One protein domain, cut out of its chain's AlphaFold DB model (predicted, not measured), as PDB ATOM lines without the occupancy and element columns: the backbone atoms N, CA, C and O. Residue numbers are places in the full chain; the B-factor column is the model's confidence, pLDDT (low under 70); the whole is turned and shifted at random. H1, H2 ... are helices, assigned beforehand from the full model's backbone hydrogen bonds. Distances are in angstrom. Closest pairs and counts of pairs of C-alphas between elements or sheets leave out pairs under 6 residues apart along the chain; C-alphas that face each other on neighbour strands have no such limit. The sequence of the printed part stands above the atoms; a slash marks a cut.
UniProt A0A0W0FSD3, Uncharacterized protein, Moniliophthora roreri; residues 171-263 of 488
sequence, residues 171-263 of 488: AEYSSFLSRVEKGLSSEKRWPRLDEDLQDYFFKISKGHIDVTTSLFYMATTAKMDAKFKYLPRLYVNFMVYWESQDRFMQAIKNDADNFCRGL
ATOM      1  N   ALA A 171      47.814  43.900 -50.528       90.38
ATOM      2  CA  ALA A 171      48.196  44.478 -49.242       90.38
ATOM      3  C   ALA A 171      47.035  45.222 -48.551       90.38
ATOM      4  O   ALA A 171      46.850  45.101 -47.337       90.38
ATOM      5  N   GLU A 172      46.235  45.983 -49.307       92.12
ATOM      6  CA  GLU A 172      45.031  46.639 -48.774       92.12
ATOM      7  C   GLU A 172      43.978  45.611 -48.348       92.12
ATOM      8  O   GLU A 172      43.365  45.767 -47.292       92.12
ATOM      9  N   TYR A 173      43.813  44.535 -49.120       92.62
ATOM     10  CA  TYR A 173      42.923  43.432 -48.787       92.62
ATOM     11  C   TYR A 173      43.360  42.716 -47.500       92.62
ATOM     12  O   TYR A 173      42.557  42.574 -46.581       92.62
ATOM     13  N   SER A 174      44.639  42.357 -47.353       91.50
ATOM     14  CA  SER A 174      45.164  41.759 -46.115       91.50
ATOM     15  C   SER A 174      45.003  42.686 -44.902       91.50
ATOM     16  O   SER A 174      44.644  42.239 -43.810       91.50
ATOM     17  N   SER A 175      45.219  43.996 -45.081       90.88
ATOM     18  CA  SER A 175      44.967  45.005 -44.040       90.88
ATOM     19  C   SER A 175      43.491  45.034 -43.633       90.88
ATOM     20  O   SER A 175      43.177  45.019 -42.438       90.88
ATOM     21  N   PHE A 176      42.584  45.022 -44.613       90.69
ATOM     22  CA  PHE A 176      41.142  44.943 -44.398       90.69
ATOM     23  C   PHE A 176      40.761  43.687 -43.600       90.69
ATOM     24  O   PHE A 176      40.082  43.804 -42.579       90.69
ATOM     25  N   LEU A 177      41.274  42.510 -43.972       90.19
ATOM     26  CA  LEU A 177      41.048  41.260 -43.236       90.19
ATOM     27  C   LEU A 177      41.502  41.352 -41.773       90.19
ATOM     28  O   LEU A 177      40.730  41.040 -40.865       90.19
ATOM     29  N   SER A 178      42.715  41.859 -41.524       88.31
ATOM     30  CA  SER A 178      43.245  42.024 -40.162       88.31
ATOM     31  C   SER A 178      42.354  42.921 -39.291       88.31
ATOM     32  O   SER A 178      42.190  42.686 -38.091       88.31
ATOM     33  N   ARG A 179      41.757  43.964 -39.879       85.88
ATOM     34  CA  ARG A 179      40.866  44.904 -39.177       85.88
ATOM     35  C   ARG A 179      39.511  44.288 -38.867       85.88
ATOM     36  O   ARG A 179      38.978  44.508 -37.777       85.88
ATOM     37  N   VAL A 180      38.992  43.488 -39.797       83.38
ATOM     38  CA  VAL A 180      37.779  42.693 -39.603       83.38
ATOM     39  C   VAL A 180      37.962  41.705 -38.448       83.38
ATOM     40  O   VAL A 180      37.128  41.677 -37.544       83.38
ATOM     41  N   GLU A 181      39.078  40.967 -38.407       81.88
ATOM     42  CA  GLU A 181      39.383  40.026 -37.318       81.88
ATOM     43  C   GLU A 181      39.468  40.709 -35.946       81.88
ATOM     44  O   GLU A 181      38.950  40.192 -34.954       81.88
ATOM     45  N   LYS A 182      40.083  41.896 -35.888       79.44
ATOM     46  CA  LYS A 182      40.226  42.692 -34.657       79.44
ATOM     47  C   LYS A 182      38.918  43.338 -34.190       79.44
ATOM     48  O   LYS A 182      38.903  43.965 -33.136       79.44
ATOM     49  N   GLY A 183      37.830  43.213 -34.954       72.19
ATOM     50  CA  GLY A 183      36.544  43.816 -34.609       72.19
ATOM     51  C   GLY A 183      36.569  45.344 -34.624       72.19
ATOM     52  O   GLY A 183      35.726  45.967 -33.990       72.19
ATOM     53  N   LEU A 184      37.498  45.958 -35.367       64.69
ATOM     54  CA  LEU A 184      37.642  47.418 -35.489       64.69
ATOM     55  C   LEU A 184      36.541  48.062 -36.369       64.69
ATOM     56  O   LEU A 184      36.696  49.176 -36.858       64.69
ATOM     57  N   SER A 185      35.432  47.347 -36.584       56.44
ATOM     58  CA  SER A 185      34.258  47.719 -37.378       56.44
ATOM     59  C   SER A 185      33.024  47.590 -36.483       56.44
ATOM     60  O   SER A 185      32.597  46.473 -36.185       56.44
ATOM     61  N   SER A 186      32.436  48.708 -36.060       54.00
ATOM     62  CA  SER A 186      31.200  48.719 -35.273       54.00
ATOM     63  C   SER A 186      29.978  48.597 -36.184       54.00
ATOM     64  O   SER A 186      29.734  49.490 -36.985       54.00
ATOM     65  N   GLU A 187      29.283  47.454 -36.082       51.44
ATOM     66  CA  GLU A 187      27.820  47.223 -36.197       51.44
ATOM     67  C   GLU A 187      27.526  45.768 -36.605       51.44
ATOM     68  O   GLU A 187      26.610  45.148 -36.074       51.44
ATOM     69  N   LYS A 188      28.354  45.164 -37.472       59.84
ATOM     70  CA  LYS A 188      28.228  43.753 -37.885       59.84
ATOM     71  C   LYS A 188      29.553  43.012 -37.715       59.84
ATOM     72  O   LYS A 188      30.563  43.377 -38.317       59.84
ATOM     73  N   ARG A 189      29.555  41.958 -36.891       69.44
ATOM     74  CA  ARG A 189      30.744  41.134 -36.625       69.44
ATOM     75  C   ARG A 189      30.867  40.051 -37.694       69.44
ATOM     76  O   ARG A 189      30.258  38.990 -37.583       69.44
ATOM     77  N   TRP A 190      31.632  40.342 -38.740       84.69
ATOM     78  CA  TRP A 190      31.952  39.359 -39.772       84.69
ATOM     79  C   TRP A 190      32.778  38.192 -39.210       84.69
ATOM     80  O   TRP A 190      33.508  38.356 -38.226       84.69
ATOM     81  N   PRO A 191      32.655  36.991 -39.801       86.38
ATOM     82  CA  PRO A 191      33.419  35.841 -39.363       86.38
ATOM     83  C   PRO A 191      34.904  36.013 -39.679       86.38
ATOM     84  O   PRO A 191      35.281  36.572 -40.707       86.38
ATOM     85  N   ARG A 192      35.747  35.446 -38.814       86.31
ATOM     86  CA  ARG A 192      37.131  35.143 -39.167       86.31
ATOM     87  C   ARG A 192      37.132  34.121 -40.301       86.31
ATOM     88  O   ARG A 192      36.519  33.064 -40.151       86.31
ATOM     89  N   LEU A 193      37.798  34.459 -41.397       86.44
ATOM     90  CA  LEU A 193      37.992  33.573 -42.538       86.44
ATOM     91  C   LEU A 193      39.268  32.755 -42.321       86.44
ATOM     92  O   LEU A 193      40.264  33.293 -41.840       86.44
ATOM     93  N   ASP A 194      39.249  31.476 -42.677       79.69
ATOM     94  CA  ASP A 194      40.484  30.703 -42.840       79.69
ATOM     95  C   ASP A 194      41.233  31.137 -44.116       79.69
ATOM     96  O   ASP A 194      40.675  31.840 -44.959       79.69
ATOM     97  N   GLU A 195      42.517  30.780 -44.223       77.62
ATOM     98  CA  GLU A 195      43.423  31.251 -45.289       77.62
ATOM     99  C   GLU A 195      42.881  30.982 -46.699       77.62
ATOM    100  O   GLU A 195      43.065  31.797 -47.597       77.62
ATOM    101  N   ASP A 196      42.152  29.882 -46.870       68.00
ATOM    102  CA  ASP A 196      41.483  29.540 -48.122       68.00
ATOM    103  C   ASP A 196      40.458  30.551 -48.530       68.00
ATOM    104  O   ASP A 196      40.403  31.000 -49.668       68.00
ATOM    105  N   LEU A 197      39.557  30.822 -47.592       75.25
ATOM    106  CA  LEU A 197      38.380  31.584 -47.903       75.25
ATOM    107  C   LEU A 197      38.788  33.038 -48.145       75.25
ATOM    108  O   LEU A 197      38.162  33.720 -48.951       75.25
ATOM    109  N   GLN A 198      39.884  33.475 -47.515       82.75
ATOM    110  CA  GLN A 198      40.572  34.723 -47.837       82.75
ATOM    111  C   GLN A 198      41.105  34.724 -49.281       82.75
ATOM    112  O   GLN A 198      40.798  35.643 -50.042       82.75
ATOM    113  N   ASP A 199      41.867  33.702 -49.679       74.50
ATOM    114  CA  ASP A 199      42.453  33.600 -51.024       74.50
ATOM    115  C   ASP A 199      41.371  33.517 -52.116       74.50
ATOM    116  O   ASP A 199      41.366  34.292 -53.076       74.50
ATOM    117  N   TYR A 200      40.365  32.667 -51.904       75.12
ATOM    118  CA  TYR A 200      39.208  32.536 -52.781       75.12
ATOM    119  C   TYR A 200      38.454  33.864 -52.931       75.12
ATOM    120  O   TYR A 200      38.177  34.296 -54.055       75.12
ATOM    121  N   PHE A 201      38.163  34.564 -51.825       85.38
ATOM    122  CA  PHE A 201      37.473  35.858 -51.868       85.38
ATOM    123  C   PHE A 201      38.287  36.912 -52.606       85.38
ATOM    124  O   PHE A 201      37.717  37.680 -53.387       85.38
ATOM    125  N   PHE A 202      39.603  36.963 -52.403       82.06
ATOM    126  CA  PHE A 202      40.438  37.898 -53.143       82.06
ATOM    127  C   PHE A 202      40.449  37.578 -54.635       82.06
ATOM    128  O   PHE A 202      40.265  38.475 -55.453       82.06
ATOM    129  N   LYS A 203      40.601  36.309 -55.016       73.75
ATOM    130  CA  LYS A 203      40.680  35.932 -56.427       73.75
ATOM    131  C   LYS A 203      39.388  36.191 -57.189       73.75
ATOM    132  O   LYS A 203      39.443  36.804 -58.254       73.75
ATOM    133  N   ILE A 204      38.236  35.823 -56.628       71.12
ATOM    134  CA  ILE A 204      36.936  36.014 -57.288       71.12
ATOM    135  C   ILE A 204      36.492  37.493 -57.304       71.12
ATOM    136  O   ILE A 204      35.758  37.928 -58.199       71.12
ATOM    137  N   SER A 205      36.962  38.297 -56.341       85.38
ATOM    138  CA  SER A 205      36.697  39.740 -56.281       85.38
ATOM    139  C   SER A 205      37.721  40.587 -57.036       85.38
ATOM    140  O   SER A 205      37.384  41.700 -57.432       85.38
ATOM    141  N   LYS A 206      38.960  40.106 -57.204       82.69
ATOM    142  CA  LYS A 206      40.151  40.888 -57.595       82.69
ATOM    143  C   LYS A 206      40.259  42.223 -56.845       82.69
ATOM    144  O   LYS A 206      40.608  43.247 -57.424       82.69
ATOM    145  N   GLY A 207      39.895  42.220 -55.560       87.88
ATOM    146  CA  GLY A 207      39.910  43.412 -54.716       87.88
ATOM    147  C   GLY A 207      38.709  44.350 -54.890       87.88
ATOM    148  O   GLY A 207      38.711  45.452 -54.342       87.88
ATOM    149  N   HIS A 208      37.665  43.954 -55.623       89.81
ATOM    150  CA  HIS A 208      36.435  44.739 -55.721       89.81
ATOM    151  C   HIS A 208      35.732  44.811 -54.363       89.81
ATOM    152  O   HIS A 208      35.323  43.787 -53.807       89.81
ATOM    153  N   ILE A 209      35.593  46.033 -53.838       89.50
ATOM    154  CA  ILE A 209      35.183  46.277 -52.450       89.50
ATOM    155  C   ILE A 209      33.803  45.677 -52.180       89.50
ATOM    156  O   ILE A 209      33.689  44.835 -51.294       89.50
ATOM    157  N   ASP A 210      32.781  45.998 -52.980       86.56
ATOM    158  CA  ASP A 210      31.437  45.477 -52.691       86.56
ATOM    159  C   ASP A 210      31.268  43.989 -53.033       86.56
ATOM    160  O   ASP A 210      30.417  43.327 -52.449       86.56
ATOM    161  N   VAL A 211      32.113  43.413 -53.901       88.12
ATOM    162  CA  VAL A 211      32.128  41.948 -54.088       88.12
ATOM    163  C   VAL A 211      32.664  41.298 -52.819       88.12
ATOM    164  O   VAL A 211      32.065  40.367 -52.291       88.12
ATOM    165  N   THR A 212      33.768  41.832 -52.296       89.94
ATOM    166  CA  THR A 212      34.387  41.359 -51.058       89.94
ATOM    167  C   THR A 212      33.398  41.419 -49.897       89.94
ATOM    168  O   THR A 212      33.190  40.415 -49.221       89.94
ATOM    169  N   THR A 213      32.747  42.563 -49.671       87.62
ATOM    170  CA  THR A 213      31.786  42.706 -48.564       87.62
ATOM    171  C   THR A 213      30.582  41.774 -48.716       87.62
ATOM    172  O   THR A 213      30.147  41.190 -47.724       87.62
ATOM    173  N   SER A 214      30.098  41.557 -49.941       87.69
ATOM    174  CA  SER A 214      29.006  40.616 -50.236       87.69
ATOM    175  C   SER A 214      29.379  39.170 -49.903       87.69
ATOM    176  O   SER A 214      28.621  38.464 -49.242       87.69
ATOM    177  N   LEU A 215      30.591  38.743 -50.261       88.25
ATOM    178  CA  LEU A 215      31.102  37.415 -49.913       88.25
ATOM    179  C   LEU A 215      31.238  37.230 -48.392       88.25
ATOM    180  O   LEU A 215      30.934  36.162 -47.861       88.25
ATOM    181  N   PHE A 216      31.609  38.283 -47.659       89.19
ATOM    182  CA  PHE A 216      31.615  38.278 -46.193       89.19
ATOM    183  C   PHE A 216      30.218  38.107 -45.580       89.19
ATOM    184  O   PHE A 216      30.067  37.396 -44.579       89.19
ATOM    185  N   TYR A 217      29.189  38.714 -46.174       87.00
ATOM    186  CA  TYR A 217      27.801  38.472 -45.774       87.00
ATOM    187  C   TYR A 217      27.407  37.012 -46.015       87.00
ATOM    188  O   TYR A 217      26.945  36.346 -45.089       87.00
ATOM    189  N   MET A 218      27.715  36.468 -47.193       86.75
ATOM    190  CA  MET A 218      27.468  35.060 -47.513       86.75
ATOM    191  C   MET A 218      28.207  34.090 -46.572       86.75
ATOM    192  O   MET A 218      27.647  33.068 -46.175       86.75
ATOM    193  N   ALA A 219      29.441  34.406 -46.164       86.88
ATOM    194  CA  ALA A 219      30.182  33.622 -45.171       86.88
ATOM    195  C   ALA A 219      29.566  33.697 -43.777       86.88
ATOM    196  O   ALA A 219      29.581  32.712 -43.040       86.88
ATOM    197  N   THR A 220      29.004  34.848 -43.416       87.38
ATOM    198  CA  THR A 220      28.266  35.003 -42.160       87.38
ATOM    199  C   THR A 220      27.054  34.069 -42.150       87.38
ATOM    200  O   THR A 220      26.888  33.310 -41.195       87.38
ATOM    201  N   THR A 221      26.280  34.049 -43.236       86.25
ATOM    202  CA  THR A 221      25.125  33.156 -43.409       86.25
ATOM    203  C   THR A 221      25.529  31.681 -43.341       86.25
ATOM    204  O   THR A 221      24.964  30.932 -42.545       86.25
ATOM    205  N   ALA A 222      26.560  31.270 -44.089       81.50
ATOM    206  CA  ALA A 222      27.044  29.886 -44.083       81.50
ATOM    207  C   ALA A 222      27.559  29.439 -42.702       81.50
ATOM    208  O   ALA A 222      27.361  28.294 -42.299       81.50
ATOM    209  N   LYS A 223      28.189  30.345 -41.940       84.31
ATOM    210  CA  LYS A 223      28.658  30.067 -40.575       84.31
ATOM    211  C   LYS A 223      27.516  29.891 -39.574       84.31
ATOM    212  O   LYS A 223      27.656  29.131 -38.617       84.31
ATOM    213  N   MET A 224      26.432  30.648 -39.736       83.44
ATOM    214  CA  MET A 224      25.307  30.643 -38.798       83.44
ATOM    215  C   MET A 224      24.429  29.394 -38.925       83.44
ATOM    216  O   MET A 224      23.717  29.066 -37.974       83.44
ATOM    217  N   ASP A 225      24.493  28.676 -40.047       79.50
ATOM    218  CA  ASP A 225      23.711  27.457 -40.232       79.50
ATOM    219  C   ASP A 225      24.169  26.345 -39.274       79.50
ATOM    220  O   ASP A 225      25.311  25.875 -39.281       79.50
ATOM    221  N   ALA A 226      23.225  25.906 -38.438       65.12
ATOM    222  CA  ALA A 226      23.420  24.864 -37.445       65.12
ATOM    223  C   ALA A 226      23.878  23.524 -38.045       65.12
ATOM    224  O   ALA A 226      24.585  22.784 -37.361       65.12
ATOM    225  N   LYS A 227      23.531  23.232 -39.306       69.00
ATOM    226  CA  LYS A 227      23.914  21.999 -40.014       69.00
ATOM    227  C   LYS A 227      25.424  21.870 -40.191       69.00
ATOM    228  O   LYS A 227      25.937  20.757 -40.212       69.00
ATOM    229  N   PHE A 228      26.138  22.993 -40.267       63.41
ATOM    230  CA  PHE A 228      27.569  23.021 -40.577       63.41
ATOM    231  C   PHE A 228      28.449  23.394 -39.374       63.41
ATOM    232  O   PHE A 228      29.663  23.529 -39.518       63.41
ATOM    233  N   LYS A 229      27.879  23.496 -38.163       61.69
ATOM    234  CA  LYS A 229      28.622  23.830 -36.927       61.69
ATOM    235  C   LYS A 229      29.766  22.864 -36.586       61.69
ATOM    236  O   LYS A 229      30.640  23.238 -35.812       61.69
ATOM    237  N   TYR A 230      29.755  21.649 -37.139       57.16
ATOM    238  CA  TYR A 230      30.739  20.596 -36.853       57.16
ATOM    239  C   TYR A 230      31.876  20.499 -37.872       57.16
ATOM    240  O   TYR A 230      32.818  19.736 -37.667       57.16
ATOM    241  N   LEU A 231      31.795  21.233 -38.980       59.69
ATOM    242  CA  LEU A 231      32.847  21.211 -39.985       59.69
ATOM    243  C   LEU A 231      34.062  22.037 -39.510       59.69
ATOM    244  O   LEU A 231      33.893  23.116 -38.936       59.69
ATOM    245  N   PRO A 232      35.295  21.546 -39.739       61.19
ATOM    246  CA  PRO A 232      36.499  22.093 -39.112       61.19
ATOM    247  C   PRO A 232      36.986  23.420 -39.712       61.19
ATOM    248  O   PRO A 232      37.761  24.125 -39.067       61.19
ATOM    249  N   ARG A 233      36.581  23.758 -40.944       68.38
ATOM    250  CA  ARG A 233      37.023  24.961 -41.672       68.38
ATOM    251  C   ARG A 233      35.825  25.672 -42.287       68.38
ATOM    252  O   ARG A 233      34.983  25.027 -42.907       68.38
ATOM    253  N   LEU A 234      35.774  26.997 -42.153       77.19
ATOM    254  CA  LEU A 234      34.681  27.815 -42.676       77.19
ATOM    255  C   LEU A 234      34.631  27.773 -44.205       77.19
ATOM    256  O   LEU A 234      33.537  27.823 -44.760       77.19
ATOM    257  N   TYR A 235      35.775  27.626 -44.874       72.50
ATOM    258  CA  TYR A 235      35.830  27.387 -46.313       72.50
ATOM    259  C   TYR A 235      34.930  26.226 -46.753       72.50
ATOM    260  O   TYR A 235      34.105  26.387 -47.649       72.50
ATOM    261  N   VAL A 236      35.032  25.073 -46.081       58.53
ATOM    262  CA  VAL A 236      34.243  23.882 -46.432       58.53
ATOM    263  C   VAL A 236      32.758  24.170 -46.246       58.53
ATOM    264  O   VAL A 236      31.958  23.877 -47.128       58.53
ATOM    265  N   ASN A 237      32.386  24.825 -45.143       69.06
ATOM    266  CA  ASN A 237      31.000  25.221 -44.887       69.06
ATOM    267  C   ASN A 237      30.486  26.147 -45.978       69.06
ATOM    268  O   ASN A 237      29.373  25.967 -46.448       69.06
ATOM    269  N   PHE A 238      31.285  27.145 -46.358       73.75
ATOM    270  CA  PHE A 238      30.923  28.111 -47.381       73.75
ATOM    271  C   PHE A 238      30.658  27.410 -48.713       73.75
ATOM    272  O   PHE A 238      29.610  27.627 -49.317       73.75
ATOM    273  N   MET A 239      31.572  26.536 -49.136       69.19
ATOM    274  CA  MET A 239      31.450  25.838 -50.413       69.19
ATOM    275  C   MET A 239      30.293  24.848 -50.440       69.19
ATOM    276  O   MET A 239      29.581  24.802 -51.434       69.19
ATOM    277  N   VAL A 240      30.054  24.106 -49.356       61.25
ATOM    278  CA  VAL A 240      28.917  23.174 -49.275       61.25
ATOM    279  C   VAL A 240      27.592  23.934 -49.185       61.25
ATOM    280  O   VAL A 240      26.625  23.601 -49.860       61.25
ATOM    281  N   TYR A 241      27.529  24.998 -48.381       68.31
ATOM    282  CA  TYR A 241      26.305  25.788 -48.224       68.31
ATOM    283  C   TYR A 241      25.875  26.438 -49.548       68.31
ATOM    284  O   TYR A 241      24.678  26.496 -49.858       68.31
ATOM    285  N   TRP A 242      26.851  26.907 -50.329       69.50
ATOM    286  CA  TRP A 242      26.646  27.574 -51.610       69.50
ATOM    287  C   TRP A 242      27.031  26.716 -52.826       69.50
ATOM    288  O   TRP A 242      27.355  27.262 -53.878       69.50
ATOM    289  N   GLU A 243      26.968  25.387 -52.708       59.84
ATOM    290  CA  GLU A 243      27.353  24.450 -53.779       59.84
ATOM    291  C   GLU A 243      26.515  24.621 -55.057       59.84
ATOM    292  O   GLU A 243      26.981  24.404 -56.175       59.84
ATOM    293  N   SER A 244      25.254  25.030 -54.893       63.22
ATOM    294  CA  SER A 244      24.353  25.312 -56.002       63.22
ATOM    295  C   SER A 244      24.702  26.670 -56.594       63.22
ATOM    296  O   SER A 244      24.520  27.699 -55.943       63.22
ATOM    297  N   GLN A 245      25.133  26.672 -57.856       62.66
ATOM    298  CA  GLN A 245      25.405  27.896 -58.607       62.66
ATOM    299  C   GLN A 245      24.201  28.848 -58.598       62.66
ATOM    300  O   GLN A 245      24.377  30.041 -58.370       62.66
ATOM    301  N   ASP A 246      22.978  28.341 -58.769       65.94
ATOM    302  CA  ASP A 246      21.772  29.177 -58.747       65.94
ATOM    303  C   ASP A 246      21.545  29.810 -57.376       65.94
ATOM    304  O   ASP A 246      21.248  31.000 -57.288       65.94
ATOM    305  N   ARG A 247      21.745  29.047 -56.295       69.44
ATOM    306  CA  ARG A 247      21.641  29.565 -54.927       69.44
ATOM    307  C   ARG A 247      22.736  30.589 -54.629       69.44
ATOM    308  O   ARG A 247      22.449  31.620 -54.028       69.44
ATOM    309  N   PHE A 248      23.967  30.325 -55.069       76.31
ATOM    310  CA  PHE A 248      25.098  31.244 -54.946       76.31
ATOM    311  C   PHE A 248      24.802  32.561 -55.674       76.31
ATOM    312  O   PHE A 248      24.949  33.635 -55.094       76.31
ATOM    313  N   MET A 249      24.322  32.490 -56.919       76.94
ATOM    314  CA  MET A 249      23.951  33.673 -57.697       76.94
ATOM    315  C   MET A 249      22.765  34.405 -57.060       76.94
ATOM    316  O   MET A 249      22.800  35.621 -56.915       76.94
ATOM    317  N   GLN A 250      21.729  33.705 -56.599       77.31
ATOM    318  CA  GLN A 250      20.613  34.349 -55.900       77.31
ATOM    319  C   GLN A 250      21.059  35.069 -54.625       77.31
ATOM    320  O   GLN A 250      20.622  36.192 -54.396       77.31
ATOM    321  N   ALA A 251      21.964  34.488 -53.838       79.19
ATOM    322  CA  ALA A 251      22.533  35.154 -52.667       79.19
ATOM    323  C   ALA A 251      23.353  36.388 -53.052       79.19
ATOM    324  O   ALA A 251      23.202  37.451 -52.461       79.19
ATOM    325  N   ILE A 252      24.146  36.302 -54.118       79.31
ATOM    326  CA  ILE A 252      24.846  37.457 -54.688       79.31
ATOM    327  C   ILE A 252      23.885  38.539 -55.214       79.31
ATOM    328  O   ILE A 252      24.257  39.706 -55.261       79.31
ATOM    329  N   LYS A 253      22.653  38.197 -55.601       76.38
ATOM    330  CA  LYS A 253      21.634  39.185 -55.990       76.38
ATOM    331  C   LYS A 253      20.948  39.815 -54.780       76.38
ATOM    332  O   LYS A 253      20.743  41.024 -54.761       76.38
ATOM    333  N   ASN A 254      20.549  38.974 -53.828       71.19
ATOM    334  CA  ASN A 254      19.561  39.301 -52.801       71.19
ATOM    335  C   ASN A 254      20.198  39.625 -51.443       71.19
ATOM    336  O   ASN A 254      19.694  40.486 -50.730       71.19
ATOM    337  N   ASP A 255      21.301  38.957 -51.098       60.41
ATOM    338  CA  ASP A 255      22.000  39.106 -49.812       60.41
ATOM    339  C   ASP A 255      23.208  40.055 -49.918       60.41
ATOM    340  O   ASP A 255      23.798  40.463 -48.912       60.41
ATOM    341  N   ALA A 256      23.597  40.413 -51.143       59.50
ATOM    342  CA  ALA A 256      24.665  41.354 -51.423       59.50
ATOM    343  C   ALA A 256      24.158  42.799 -51.327       59.50
ATOM    344  O   ALA A 256      23.569  43.323 -52.268       59.50
ATOM    345  N   ASP A 257      24.456  43.442 -50.199       63.69
ATOM    346  CA  ASP A 257      24.141  44.839 -49.845       63.69
ATOM    347  C   ASP A 257      24.141  45.798 -51.057       63.69
ATOM    348  O   ASP A 257      23.152  46.452 -51.376       63.69
ATOM    349  N   ASN A 258      25.263  45.836 -51.781       71.81
ATOM    350  CA  ASN A 258      25.559  46.887 -52.752       71.81
ATOM    351  C   ASN A 258      26.026  46.384 -54.115       71.81
ATOM    352  O   ASN A 258      25.900  47.099 -55.110       71.81
ATOM    353  N   PHE A 259      26.591  45.175 -54.165       81.19
ATOM    354  CA  PHE A 259      27.200  44.627 -55.374       81.19
ATOM    355  C   PHE A 259      26.181  44.406 -56.494       81.19
ATOM    356  O   PHE A 259      26.514  44.617 -57.659       81.19
ATOM    357  N   CYS A 260      24.928  44.088 -56.157       76.56
ATOM    358  CA  CYS A 260      23.852  43.889 -57.127       76.56
ATOM    359  C   CYS A 260      23.621  45.100 -58.053       76.56
ATOM    360  O   CYS A 260      23.177  44.917 -59.181       76.56
ATOM    361  N   ARG A 261      24.016  46.318 -57.647       74.12
ATOM    362  CA  ARG A 261      23.976  47.521 -58.503       74.12
ATOM    363  C   ARG A 261      24.939  47.472 -59.690       74.12
ATOM    364  O   ARG A 261      24.741  48.183 -60.667       74.12
ATOM    365  N   GLY A 262      26.012  46.690 -59.587       74.81
ATOM    366  CA  GLY A 262      26.972  46.456 -60.669       74.81
ATOM    367  C   GLY A 262      26.571  45.314 -61.601       74.81
ATOM    368  O   GLY A 262      27.356  44.950 -62.474       74.81
ATOM    369  N   LEU A 263      25.382  44.731 -61.401       77.06
ATOM    370  CA  LEU A 263      24.904  43.555 -62.113       77.06
ATOM    371  C   LEU A 263      23.649  43.876 -62.948       77.06
ATOM    372  O   LEU A 263      22.827  44.694 -62.538       77.06
TER     373      LEU A 263
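AT A GLANCE: This is residues 171 to 263 of the 488 residues of an uncharacterized protein of Moniliophthora roreri (UniProt A0A0W0FSD3). One helix, H3, runs through the middle of a rounded body, with shorter helices set round it: H2 folds back from its beginning as a hairpin, H4 crosses it near its other end, and H5 and the very short H6 pack on it with a few residues each. H1 lies at the outside near H2, joined to it by a long link that loops away from the core. The printed part has 93 residues with six named helices, H1 to H6 in chain order, and no named strand; the class is all helix, and the packing is mostly crossed. It is compact, with a radius of gyration of the C-alphas of 12.7 A and spans of 32 by 31 by 25 A.

HOW THE PARTS SIT: H3, residues 209 to 224, is the hub and touches four other helices. H2, residues 195 to 205, forms a helical hairpin with it, a steep tilt of 42 degrees, opposite ways; H3 touches it with residues 211 to 215 alone, and the closest C-alphas, of Ser 205 and Val 211, are 5.5 A apart. H4, residues 234 to 241, is about perpendicular to H3 at 82 degrees; residues 218 to 223 of H3 alone touch it, the closest C-alphas, of Ala 222 and Phe 238, being 5.4 A apart. H4 only just touches H2, with 3 pairs of C-alphas within 8 A, the closest those of Leu 197 and Tyr 235 at 5.2 A. H5, residues 245 to 254, only just touches residues 214 to 218 of H3, with 3 pairs within 8 A; the closest C-alphas, of Ser 214 and Ile 252, are 6.9 A apart. H6, residues 259 to 262, only just touches residues 210 to 214 of H3, with 3 pairs within 8 A, the closest C-alphas being those of Asp 210 and Phe 259 at 5.1 A. H5 and H6 touch only at the corner by their link, where the C-alphas of Lys 253 and Cys 260 are 5.3 A apart. H1, residues 171 to 181, is close to H2 but not clearly touching it, with the C-alphas of Tyr 173 and Phe 202 closest at 7.5 A; it is apart from H3. Every O i to N i+4 pair is within hydrogen-bond range in H1, H2, H3, H4 and H5; H6 is too short for such a pair.

IN THESE COORDINATES: H3 is 23.0 A from first to last C-alpha, beginning at C-alpha 209 (35.183, 46.277, -52.450). H1, 15.5 A, begins at C-alpha 171 (48.196, 44.478, -49.242). H2 measures 15.4 A, H5 14.1 A, H4 10.2 A and H6 5.6 A, with C-alpha 262 at (26.972, 46.456, -60.669).

THE WHOLE: The C-alphas farthest apart, of Tyr 230 and Gly 262, are 35.4 A apart. The printed part has no cut; the link from H1 to H2, residues 182 to 194, is long. Mean pLDDT of the printed part is 76.5, and 29 residues are under 70, among them 184 to 189, 226 to 233 and 239 to 247.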